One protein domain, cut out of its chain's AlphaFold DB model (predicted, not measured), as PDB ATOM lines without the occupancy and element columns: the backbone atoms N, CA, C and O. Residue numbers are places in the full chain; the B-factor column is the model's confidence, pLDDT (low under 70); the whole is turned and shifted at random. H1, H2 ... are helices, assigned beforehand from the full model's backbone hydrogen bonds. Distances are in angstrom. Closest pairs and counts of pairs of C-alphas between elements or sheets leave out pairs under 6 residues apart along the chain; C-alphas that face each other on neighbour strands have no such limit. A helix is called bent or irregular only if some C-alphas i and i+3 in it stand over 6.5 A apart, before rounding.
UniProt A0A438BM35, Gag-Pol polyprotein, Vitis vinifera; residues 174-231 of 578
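AT A GLANCE: This is residues 174 to 231 of the 578 residues of the protein "Gag-Pol polyprotein" of Vitis vinifera (UniProt A0A438BM35). A long straight helix, H3, runs on from a shorter one, H2, at an open angle, and together they make most of a long, thin hook. At the end of H2 away from H3 the chain folds back through the short H1, and the stretch before H1, residues 174 to 179, makes the tip of the hook; there is no packed core, and residues 176 to 181 and residues 197 to 231, which include H3, stick out free. The printed part has 58 residues with three named helices, in the order H1, H2, H3, and no named strand; its class is all helix. It is extended, with a radius of gyration of the C-alphas of 20.0 A and spans of 63 by 29 by 8 A.

HOW THE PARTS SIT: The longest helix is H3, residues 204 to 227, and it touches no helix. H2, residues 190 to 202, and H3 meet only through their link, which is tight, with Leu 203 between them. H1, residues 180 to 185, is close to H2 but not clearly touching it, with 1 pair of C-alphas within 8 A. That closest pair is the C-alphas of Glu 185 and Trp 193, 7.8 A apart. The lines of H1 and H2 stand at a steep tilt of 63 degrees, and the two run opposite ways. Their centres are 14.4 A apart. H1 and H3 are apart. In H1, H2 and H3 every backbone O i to N i+4 pair is within hydrogen-bond range.

IN THESE COORDINATES: H3, 24 residues from Leu 204 to Lys 227, measures 34.5 A from first to last C-alpha. Its first C-alpha, that of residue 204, is at (9.388, -46.460, -4.439), and its last, C-alpha 227, is at (20.737, -18.987, 13.017). H2, 13 residues from Glu 190 to Asn 202, measures 18.4 A. H1, 6 residues from Leu 180 to Glu 185, measures 8.4 A and begins with C-alpha 180 at (22.280, -63.095, -0.107). No helix is bent.

THE WHOLE: The two C-alphas farthest apart are those of Pro 189 and Arg 231, at 63.0 A, and the first and last printed C-alphas, of Glu 174 and Arg 231, are 49.4 A apart. The C-alphas have the outline of a rod. Residues 176 to 181 stand free, and so do residues 197 to 231, of which 197 to 202 belong to H2 and 204 to 227 to H3. The printed part has no cut. The link from H1 to H2, with 4 residues between them, is tight. The mean pLDDT of the printed part is 82.9; the model's confidence is low, under 70, at residue 180 and residues 184 to 186.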
ATOM      1  N   GLU A 174      29.645 -56.907  -2.935       75.06
ATOM      2  CA  GLU A 174      28.470 -57.785  -2.797       75.06
ATOM      3  C   GLU A 174      28.551 -58.998  -3.732       75.06
ATOM      4  O   GLU A 174      28.043 -60.061  -3.383       75.06
ATOM      5  N   ILE A 175      29.201 -58.846  -4.891       77.31
ATOM      6  CA  ILE A 175      29.453 -59.922  -5.859       77.31
ATOM      7  C   ILE A 175      30.590 -60.820  -5.356       77.31
ATOM      8  O   ILE A 175      30.436 -62.036  -5.322       77.31
ATOM      9  N   GLU A 176      31.697 -60.224  -4.907       74.75
ATOM     10  CA  GLU A 176      32.883 -60.918  -4.382       74.75
ATOM     11  C   GLU A 176      32.579 -61.736  -3.116       74.75
ATOM     12  O   GLU A 176      33.062 -62.857  -2.985       74.75
ATOM     13  N   MET A 177      31.741 -61.217  -2.209       73.12
ATOM     14  CA  MET A 177      31.293 -61.946  -1.013       73.12
ATOM     15  C   MET A 177      30.126 -62.916  -1.274       73.12
ATOM     16  O   MET A 177      29.675 -63.564  -0.334       73.12
ATOM     17  N   GLY A 178      29.586 -62.985  -2.499       73.62
ATOM     18  CA  GLY A 178      28.417 -63.813  -2.815       73.62
ATOM     19  C   GLY A 178      27.199 -63.484  -1.944       73.62
ATOM     20  O   GLY A 178      26.627 -64.375  -1.321       73.62
ATOM     21  N   SER A 179      26.834 -62.199  -1.844       74.06
ATOM     22  CA  SER A 179      25.801 -61.731  -0.907       74.06
ATOM     23  C   SER A 179      24.464 -62.460  -1.086       74.06
ATOM     24  O   SER A 179      24.149 -62.941  -2.175       74.06
ATOM     25  N   LEU A 180      23.618 -62.478  -0.044       69.81
ATOM     26  CA  LEU A 180      22.280 -63.095  -0.107       69.81
ATOM     27  C   LEU A 180      21.475 -62.637  -1.331       69.81
ATOM     28  O   LEU A 180      20.737 -63.423  -1.910       69.81
ATOM     29  N   ARG A 181      21.657 -61.385  -1.766       77.00
ATOM     30  CA  ARG A 181      21.033 -60.855  -2.977       77.00
ATOM     31  C   ARG A 181      21.563 -61.520  -4.253       77.00
ATOM     32  O   ARG A 181      20.755 -61.885  -5.094       77.00
ATOM     33  N   VAL A 182      22.878 -61.719  -4.379       76.50
ATOM     34  CA  VAL A 182      23.490 -62.458  -5.504       76.50
ATOM     35  C   VAL A 182      23.011 -63.908  -5.524       76.50
ATOM     36  O   VAL A 182      22.639 -64.411  -6.580       76.50
ATOM     37  N   ALA A 183      23.010 -64.568  -4.364       72.44
ATOM     38  CA  ALA A 183      22.608 -65.967  -4.242       72.44
ATOM     39  C   ALA A 183      21.124 -66.176  -4.596       72.44
ATOM     40  O   ALA A 183      20.789 -67.097  -5.337       72.44
ATOM     41  N   LEU A 184      20.244 -65.286  -4.123       69.50
ATOM     42  CA  LEU A 184      18.812 -65.326  -4.421       69.50
ATOM     43  C   LEU A 184      18.508 -64.937  -5.879       69.50
ATOM     44  O   LEU A 184      17.744 -65.639  -6.536       69.50
ATOM     45  N   GLU A 185      19.133 -63.888  -6.430       68.88
ATOM     46  CA  GLU A 185      18.937 -63.477  -7.837       68.88
ATOM     47  C   GLU A 185      19.357 -64.573  -8.851       68.88
ATOM     48  O   GLU A 185      18.940 -64.509 -10.003       68.88
ATOM     49  N   GLN A 186      20.115 -65.603  -8.440       67.69
ATOM     50  CA  GLN A 186      20.446 -66.783  -9.262       67.69
ATOM     51  C   GLN A 186      19.470 -67.969  -9.129       67.69
ATOM     52  O   GLN A 186      19.561 -68.906  -9.921       67.69
ATOM     53  N   GLN A 187      18.575 -67.971  -8.134       70.75
ATOM     54  CA  GLN A 187      17.710 -69.119  -7.805       70.75
ATOM     55  C   GLN A 187      16.206 -68.807  -7.851       70.75
ATOM     56  O   GLN A 187      15.393 -69.729  -7.871       70.75
ATOM     57  N   ILE A 188      15.820 -67.528  -7.877       71.75
ATOM     58  CA  ILE A 188      14.420 -67.096  -7.967       71.75
ATOM     59  C   ILE A 188      13.873 -67.324  -9.399       71.75
ATOM     60  O   ILE A 188      14.479 -66.834 -10.355       71.75
ATOM     61  N   PRO A 189      12.719 -68.002  -9.577       83.69
ATOM     62  CA  PRO A 189      12.023 -68.097 -10.864       83.69
ATOM     63  C   PRO A 189      11.619 -66.729 -11.434       83.69
ATOM     64  O   PRO A 189      11.272 -65.812 -10.693       83.69
ATOM     65  N   GLU A 190      11.584 -66.589 -12.764       82.44
ATOM     66  CA  GLU A 190      11.326 -65.298 -13.433       82.44
ATOM     67  C   GLU A 190      10.013 -64.620 -12.988       82.44
ATOM     68  O   GLU A 190       9.979 -63.401 -12.809       82.44
ATOM     69  N   ALA A 191       8.956 -65.399 -12.733       84.62
ATOM     70  CA  ALA A 191       7.675 -64.892 -12.235       84.62
ATOM     71  C   ALA A 191       7.783 -64.281 -10.824       84.62
ATOM     72  O   ALA A 191       7.295 -63.175 -10.586       84.62
ATOM     73  N   ASP A 192       8.477 -64.961  -9.909       84.06
ATOM     74  CA  ASP A 192       8.688 -64.498  -8.534       84.06
ATOM     75  C   ASP A 192       9.624 -63.279  -8.497       84.06
ATOM     76  O   ASP A 192       9.409 -62.341  -7.726       84.06
ATOM     77  N   TRP A 193      10.624 -63.235  -9.388       81.31
ATOM     78  CA  TRP A 193      11.486 -62.063  -9.565       81.31
ATOM     79  C   TRP A 193      10.689 -60.861 -10.081       81.31
ATOM     80  O   TRP A 193      10.846 -59.750  -9.569       81.31
ATOM     81  N   ALA A 194       9.802 -61.070 -11.060       83.25
ATOM     82  CA  ALA A 194       8.937 -60.024 -11.596       83.25
ATOM     83  C   ALA A 194       7.972 -59.475 -10.530       83.25
ATOM     84  O   ALA A 194       7.835 -58.256 -10.412       83.25
ATOM     85  N   GLN A 195       7.377 -60.346  -9.706       85.00
ATOM     86  CA  GLN A 195       6.523 -59.947  -8.584       85.00
ATOM     87  C   GLN A 195       7.311 -59.160  -7.525       85.00
ATOM     88  O   GLN A 195       6.964 -58.020  -7.213       85.00
ATOM     89  N   ALA A 196       8.444 -59.687  -7.048       80.19
ATOM     90  CA  ALA A 196       9.299 -58.985  -6.090       80.19
ATOM     91  C   ALA A 196       9.804 -57.632  -6.636       80.19
ATOM     92  O   ALA A 196       9.971 -56.664  -5.884       80.19
ATOM     93  N   ARG A 197      10.022 -57.527  -7.954       83.06
ATOM     94  CA  ARG A 197      10.386 -56.270  -8.618       83.06
ATOM     95  C   ARG A 197       9.214 -55.288  -8.705       83.06
ATOM     96  O   ARG A 197       9.443 -54.088  -8.551       83.06
ATOM     97  N   PHE A 198       7.990 -55.765  -8.921       83.75
ATOM     98  CA  PHE A 198       6.773 -54.953  -8.879       83.75
ATOM     99  C   PHE A 198       6.558 -54.357  -7.479       83.75
ATOM    100  O   PHE A 198       6.406 -53.142  -7.344       83.75
ATOM    101  N   ASP A 199       6.699 -55.161  -6.425       85.00
ATOM    102  CA  ASP A 199       6.524 -54.705  -5.040       85.00
ATOM    103  C   ASP A 199       7.591 -53.682  -4.606       85.00
ATOM    104  O   ASP A 199       7.281 -52.680  -3.953       85.00
ATOM    105  N   GLN A 200       8.843 -53.837  -5.060       80.38
ATOM    106  CA  GLN A 200       9.882 -52.807  -4.898       80.38
ATOM    107  C   GLN A 200       9.526 -51.466  -5.562       80.38
ATOM    108  O   GLN A 200       9.945 -50.413  -5.069       80.38
ATOM    109  N   LEU A 201       8.818 -51.495  -6.695       84.06
ATOM    110  CA  LEU A 201       8.400 -50.297  -7.424       84.06
ATOM    111  C   LEU A 201       7.184 -49.639  -6.764       84.06
ATOM    112  O   LEU A 201       7.178 -48.417  -6.633       84.06
ATOM    113  N   ASN A 202       6.229 -50.420  -6.252       88.75
ATOM    114  CA  ASN A 202       5.091 -49.911  -5.477       88.75
ATOM    115  C   ASN A 202       5.558 -49.110  -4.242       88.75
ATOM    116  O   ASN A 202       5.055 -48.022  -3.967       88.75
ATOM    117  N   LEU A 203       6.599 -49.584  -3.548       86.00
ATOM    118  CA  LEU A 203       7.191 -48.902  -2.387       86.00
ATOM    119  C   LEU A 203       8.130 -47.726  -2.741       86.00
ATOM    120  O   LEU A 203       8.660 -47.057  -1.845       86.00
ATOM    121  N   LEU A 204       8.391 -47.453  -4.026       88.31
ATOM    122  CA  LEU A 204       9.388 -46.460  -4.439       88.31
ATOM    123  C   LEU A 204       8.960 -45.021  -4.134       88.31
ATOM    124  O   LEU A 204       9.763 -44.239  -3.616       88.31
ATOM    125  N   ASP A 205       7.711 -44.657  -4.415       89.81
ATOM    126  CA  ASP A 205       7.268 -43.278  -4.202       89.81
ATOM    127  C   ASP A 205       7.096 -42.952  -2.710       89.81
ATOM    128  O   ASP A 205       7.426 -41.841  -2.292       89.81
ATOM    129  N   GLU A 206       6.792 -43.939  -1.858       90.75
ATOM    130  CA  GLU A 206       6.924 -43.781  -0.404       90.75
ATOM    131  C   GLU A 206       8.377 -43.528   0.039       90.75
ATOM    132  O   GLU A 206       8.630 -42.772   0.980       90.75
ATOM    133  N   ARG A 207       9.362 -44.200  -0.580       89.44
ATOM    134  CA  ARG A 207      10.793 -43.995  -0.274       89.44
ATOM    135  C   ARG A 207      11.252 -42.610  -0.730       89.44
ATOM    136  O   ARG A 207      11.993 -41.948  -0.004       89.44
ATOM    137  N   ARG A 208      10.766 -42.135  -1.881       93.00
ATOM    138  CA  ARG A 208      10.998 -40.770  -2.383       93.00
ATOM    139  C   ARG A 208      10.350 -39.710  -1.495       93.00
ATOM    140  O   ARG A 208      11.011 -38.720  -1.184       93.00
ATOM    141  N   LEU A 209       9.119 -39.929  -1.029       94.25
ATOM    142  CA  LEU A 209       8.428 -39.021  -0.110       94.25
ATOM    143  C   LEU A 209       9.162 -38.935   1.239       94.25
ATOM    144  O   LEU A 209       9.523 -37.838   1.666       94.25
ATOM    145  N   ARG A 210       9.504 -40.083   1.846       93.25
ATOM    146  CA  ARG A 210      10.334 -40.150   3.065       93.25
ATOM    147  C   ARG A 210      11.668 -39.414   2.895       93.25
ATOM    148  O   ARG A 210      12.058 -38.649   3.776       93.25
ATOM    149  N   ALA A 211      12.338 -39.571   1.752       92.81
ATOM    150  CA  ALA A 211      13.575 -38.850   1.462       92.81
ATOM    151  C   ALA A 211      13.368 -37.330   1.304       92.81
ATOM    152  O   ALA A 211      14.190 -36.547   1.784       92.81
ATOM    153  N   ALA A 212      12.272 -36.889   0.680       92.44
ATOM    154  CA  ALA A 212      11.935 -35.472   0.540       92.44
ATOM    155  C   ALA A 212      11.641 -34.805   1.898       92.44
ATOM    156  O   ALA A 212      12.112 -33.691   2.157       92.44
ATOM    157  N   ASP A 213      10.934 -35.489   2.798       94.00
ATOM    158  CA  ASP A 213      10.691 -34.992   4.154       94.00
ATOM    159  C   ASP A 213      11.939 -35.043   5.040       94.00
ATOM    160  O   ASP A 213      12.178 -34.104   5.806       94.00
ATOM    161  N   HIS A 214      12.821 -36.029   4.852       92.56
ATOM    162  CA  HIS A 214      14.146 -36.027   5.480       92.56
ATOM    163  C   HIS A 214      15.005 -34.843   5.001       92.56
ATOM    164  O   HIS A 214      15.630 -34.178   5.828       92.56
ATOM    165  N   VAL A 215      14.976 -34.491   3.706       90.19
ATOM    166  CA  VAL A 215      15.618 -33.266   3.179       90.19
ATOM    167  C   VAL A 215      15.048 -32.015   3.847       90.19
ATOM    168  O   VAL A 215      15.816 -31.178   4.330       90.19
ATOM    169  N   ARG A 216      13.717 -31.884   3.929       91.00
ATOM    170  CA  ARG A 216      13.044 -30.746   4.586       91.00
ATOM    171  C   ARG A 216      13.434 -30.645   6.067       91.00
ATOM    172  O   ARG A 216      13.762 -29.558   6.549       91.00
ATOM    173  N   ALA A 217      13.450 -31.762   6.794       92.25
ATOM    174  CA  ALA A 217      13.859 -31.825   8.197       92.25
ATOM    175  C   ALA A 217      15.347 -31.473   8.386       92.25
ATOM    176  O   ALA A 217      15.691 -30.675   9.263       92.25
ATOM    177  N   TYR A 218      16.226 -31.997   7.527       89.50
ATOM    178  CA  TYR A 218      17.656 -31.699   7.528       89.50
ATOM    179  C   TYR A 218      17.927 -30.213   7.253       89.50
ATOM    180  O   TYR A 218      18.650 -29.568   8.016       89.50
ATOM    181  N   GLN A 219      17.289 -29.628   6.234       87.81
ATOM    182  CA  GLN A 219      17.371 -28.194   5.932       87.81
ATOM    183  C   GLN A 219      16.908 -27.337   7.119       87.81
ATOM    184  O   GLN A 219      17.619 -26.414   7.520       87.81
ATOM    185  N   ARG A 220      15.773 -27.677   7.753       89.69
ATOM    186  CA  ARG A 220      15.289 -27.009   8.979       89.69
ATOM    187  C   ARG A 220      16.307 -27.113  10.126       89.69
ATOM    188  O   ARG A 220      16.557 -26.115  10.804       89.69
ATOM    189  N   LYS A 221      16.938 -28.278  10.331       90.25
ATOM    190  CA  LYS A 221      17.987 -28.494  11.349       90.25
ATOM    191  C   LYS A 221      19.233 -27.642  11.073       90.25
ATOM    192  O   LYS A 221      19.725 -26.983  11.988       90.25
ATOM    193  N   MET A 222      19.701 -27.592   9.824       85.81
ATOM    194  CA  MET A 222      20.847 -26.767   9.418       85.81
ATOM    195  C   MET A 222      20.550 -25.266   9.540       85.81
ATOM    196  O   MET A 222      21.364 -24.529  10.090       85.81
ATOM    197  N   ALA A 223      19.365 -24.810   9.122       86.19
ATOM    198  CA  ALA A 223      18.951 -23.413   9.251       86.19
ATOM    199  C   ALA A 223      18.870 -22.960  10.721       86.19
ATOM    200  O   ALA A 223      19.327 -21.867  11.052       86.19
ATOM    201  N   ARG A 224      18.356 -23.813  11.623       88.62
ATOM    202  CA  ARG A 224      18.373 -23.566  13.079       88.62
ATOM    203  C   ARG A 224      19.805 -23.480  13.623       88.62
ATOM    204  O   ARG A 224      20.116 -22.544  14.356       88.62
ATOM    205  N   ALA A 225      20.681 -24.414  13.246       86.94
ATOM    206  CA  ALA A 225      22.080 -24.432  13.685       86.94
ATOM    207  C   ALA A 225      22.883 -23.214  13.185       86.94
ATOM    208  O   ALA A 225      23.699 -22.675  13.929       86.94
ATOM    209  N   PHE A 226      22.616 -22.748  11.961       81.38
ATOM    210  CA  PHE A 226      23.190 -21.518  11.417       81.38
ATOM    211  C   PHE A 226      22.672 -20.282  12.163       81.38
ATOM    212  O   PHE A 226      23.474 -19.512  12.689       81.38
ATOM    213  N   LYS A 227      21.345 -20.128  12.307       83.31
ATOM    214  CA  LYS A 227      20.737 -18.987  13.017       83.31
ATOM    215  C   LYS A 227      21.227 -18.852  14.465       83.31
ATOM    216  O   LYS A 227      21.474 -17.732  14.886       83.31
ATOM    217  N   LYS A 228      21.481 -19.957  15.187       83.31
ATOM    218  CA  LYS A 228      22.099 -19.926  16.534       83.31
ATOM    219  C   LYS A 228      23.469 -19.225  16.596       83.31
ATOM    220  O   LYS A 228      23.877 -18.823  17.679       83.31
ATOM    221  N   ARG A 229      24.196 -19.111  15.477       73.19
ATOM    222  CA  ARG A 229      25.523 -18.466  15.394       73.19
ATOM    223  C   ARG A 229      25.489 -17.076  14.751       73.19
ATOM    224  O   ARG A 229      26.479 -16.354  14.828       73.19
ATOM    225  N   VAL A 230      24.378 -16.690  14.125       76.75
ATOM    226  CA  VAL A 230      24.209 -15.364  13.516       76.75
ATOM    227  C   VAL A 230      23.693 -14.396  14.576       76.75
ATOM    228  O   VAL A 230      22.541 -14.485  14.986       76.75
ATOM    229  N   ARG A 231      24.526 -13.432  14.984       73.38
ATOM    230  CA  ARG A 231      24.057 -12.239  15.703       73.38
ATOM    231  C   ARG A 231      23.473 -11.266  14.667       73.38
ATOM    232  O   ARG A 231      24.256 -10.746  13.869       73.38
TER     233      ARG A 231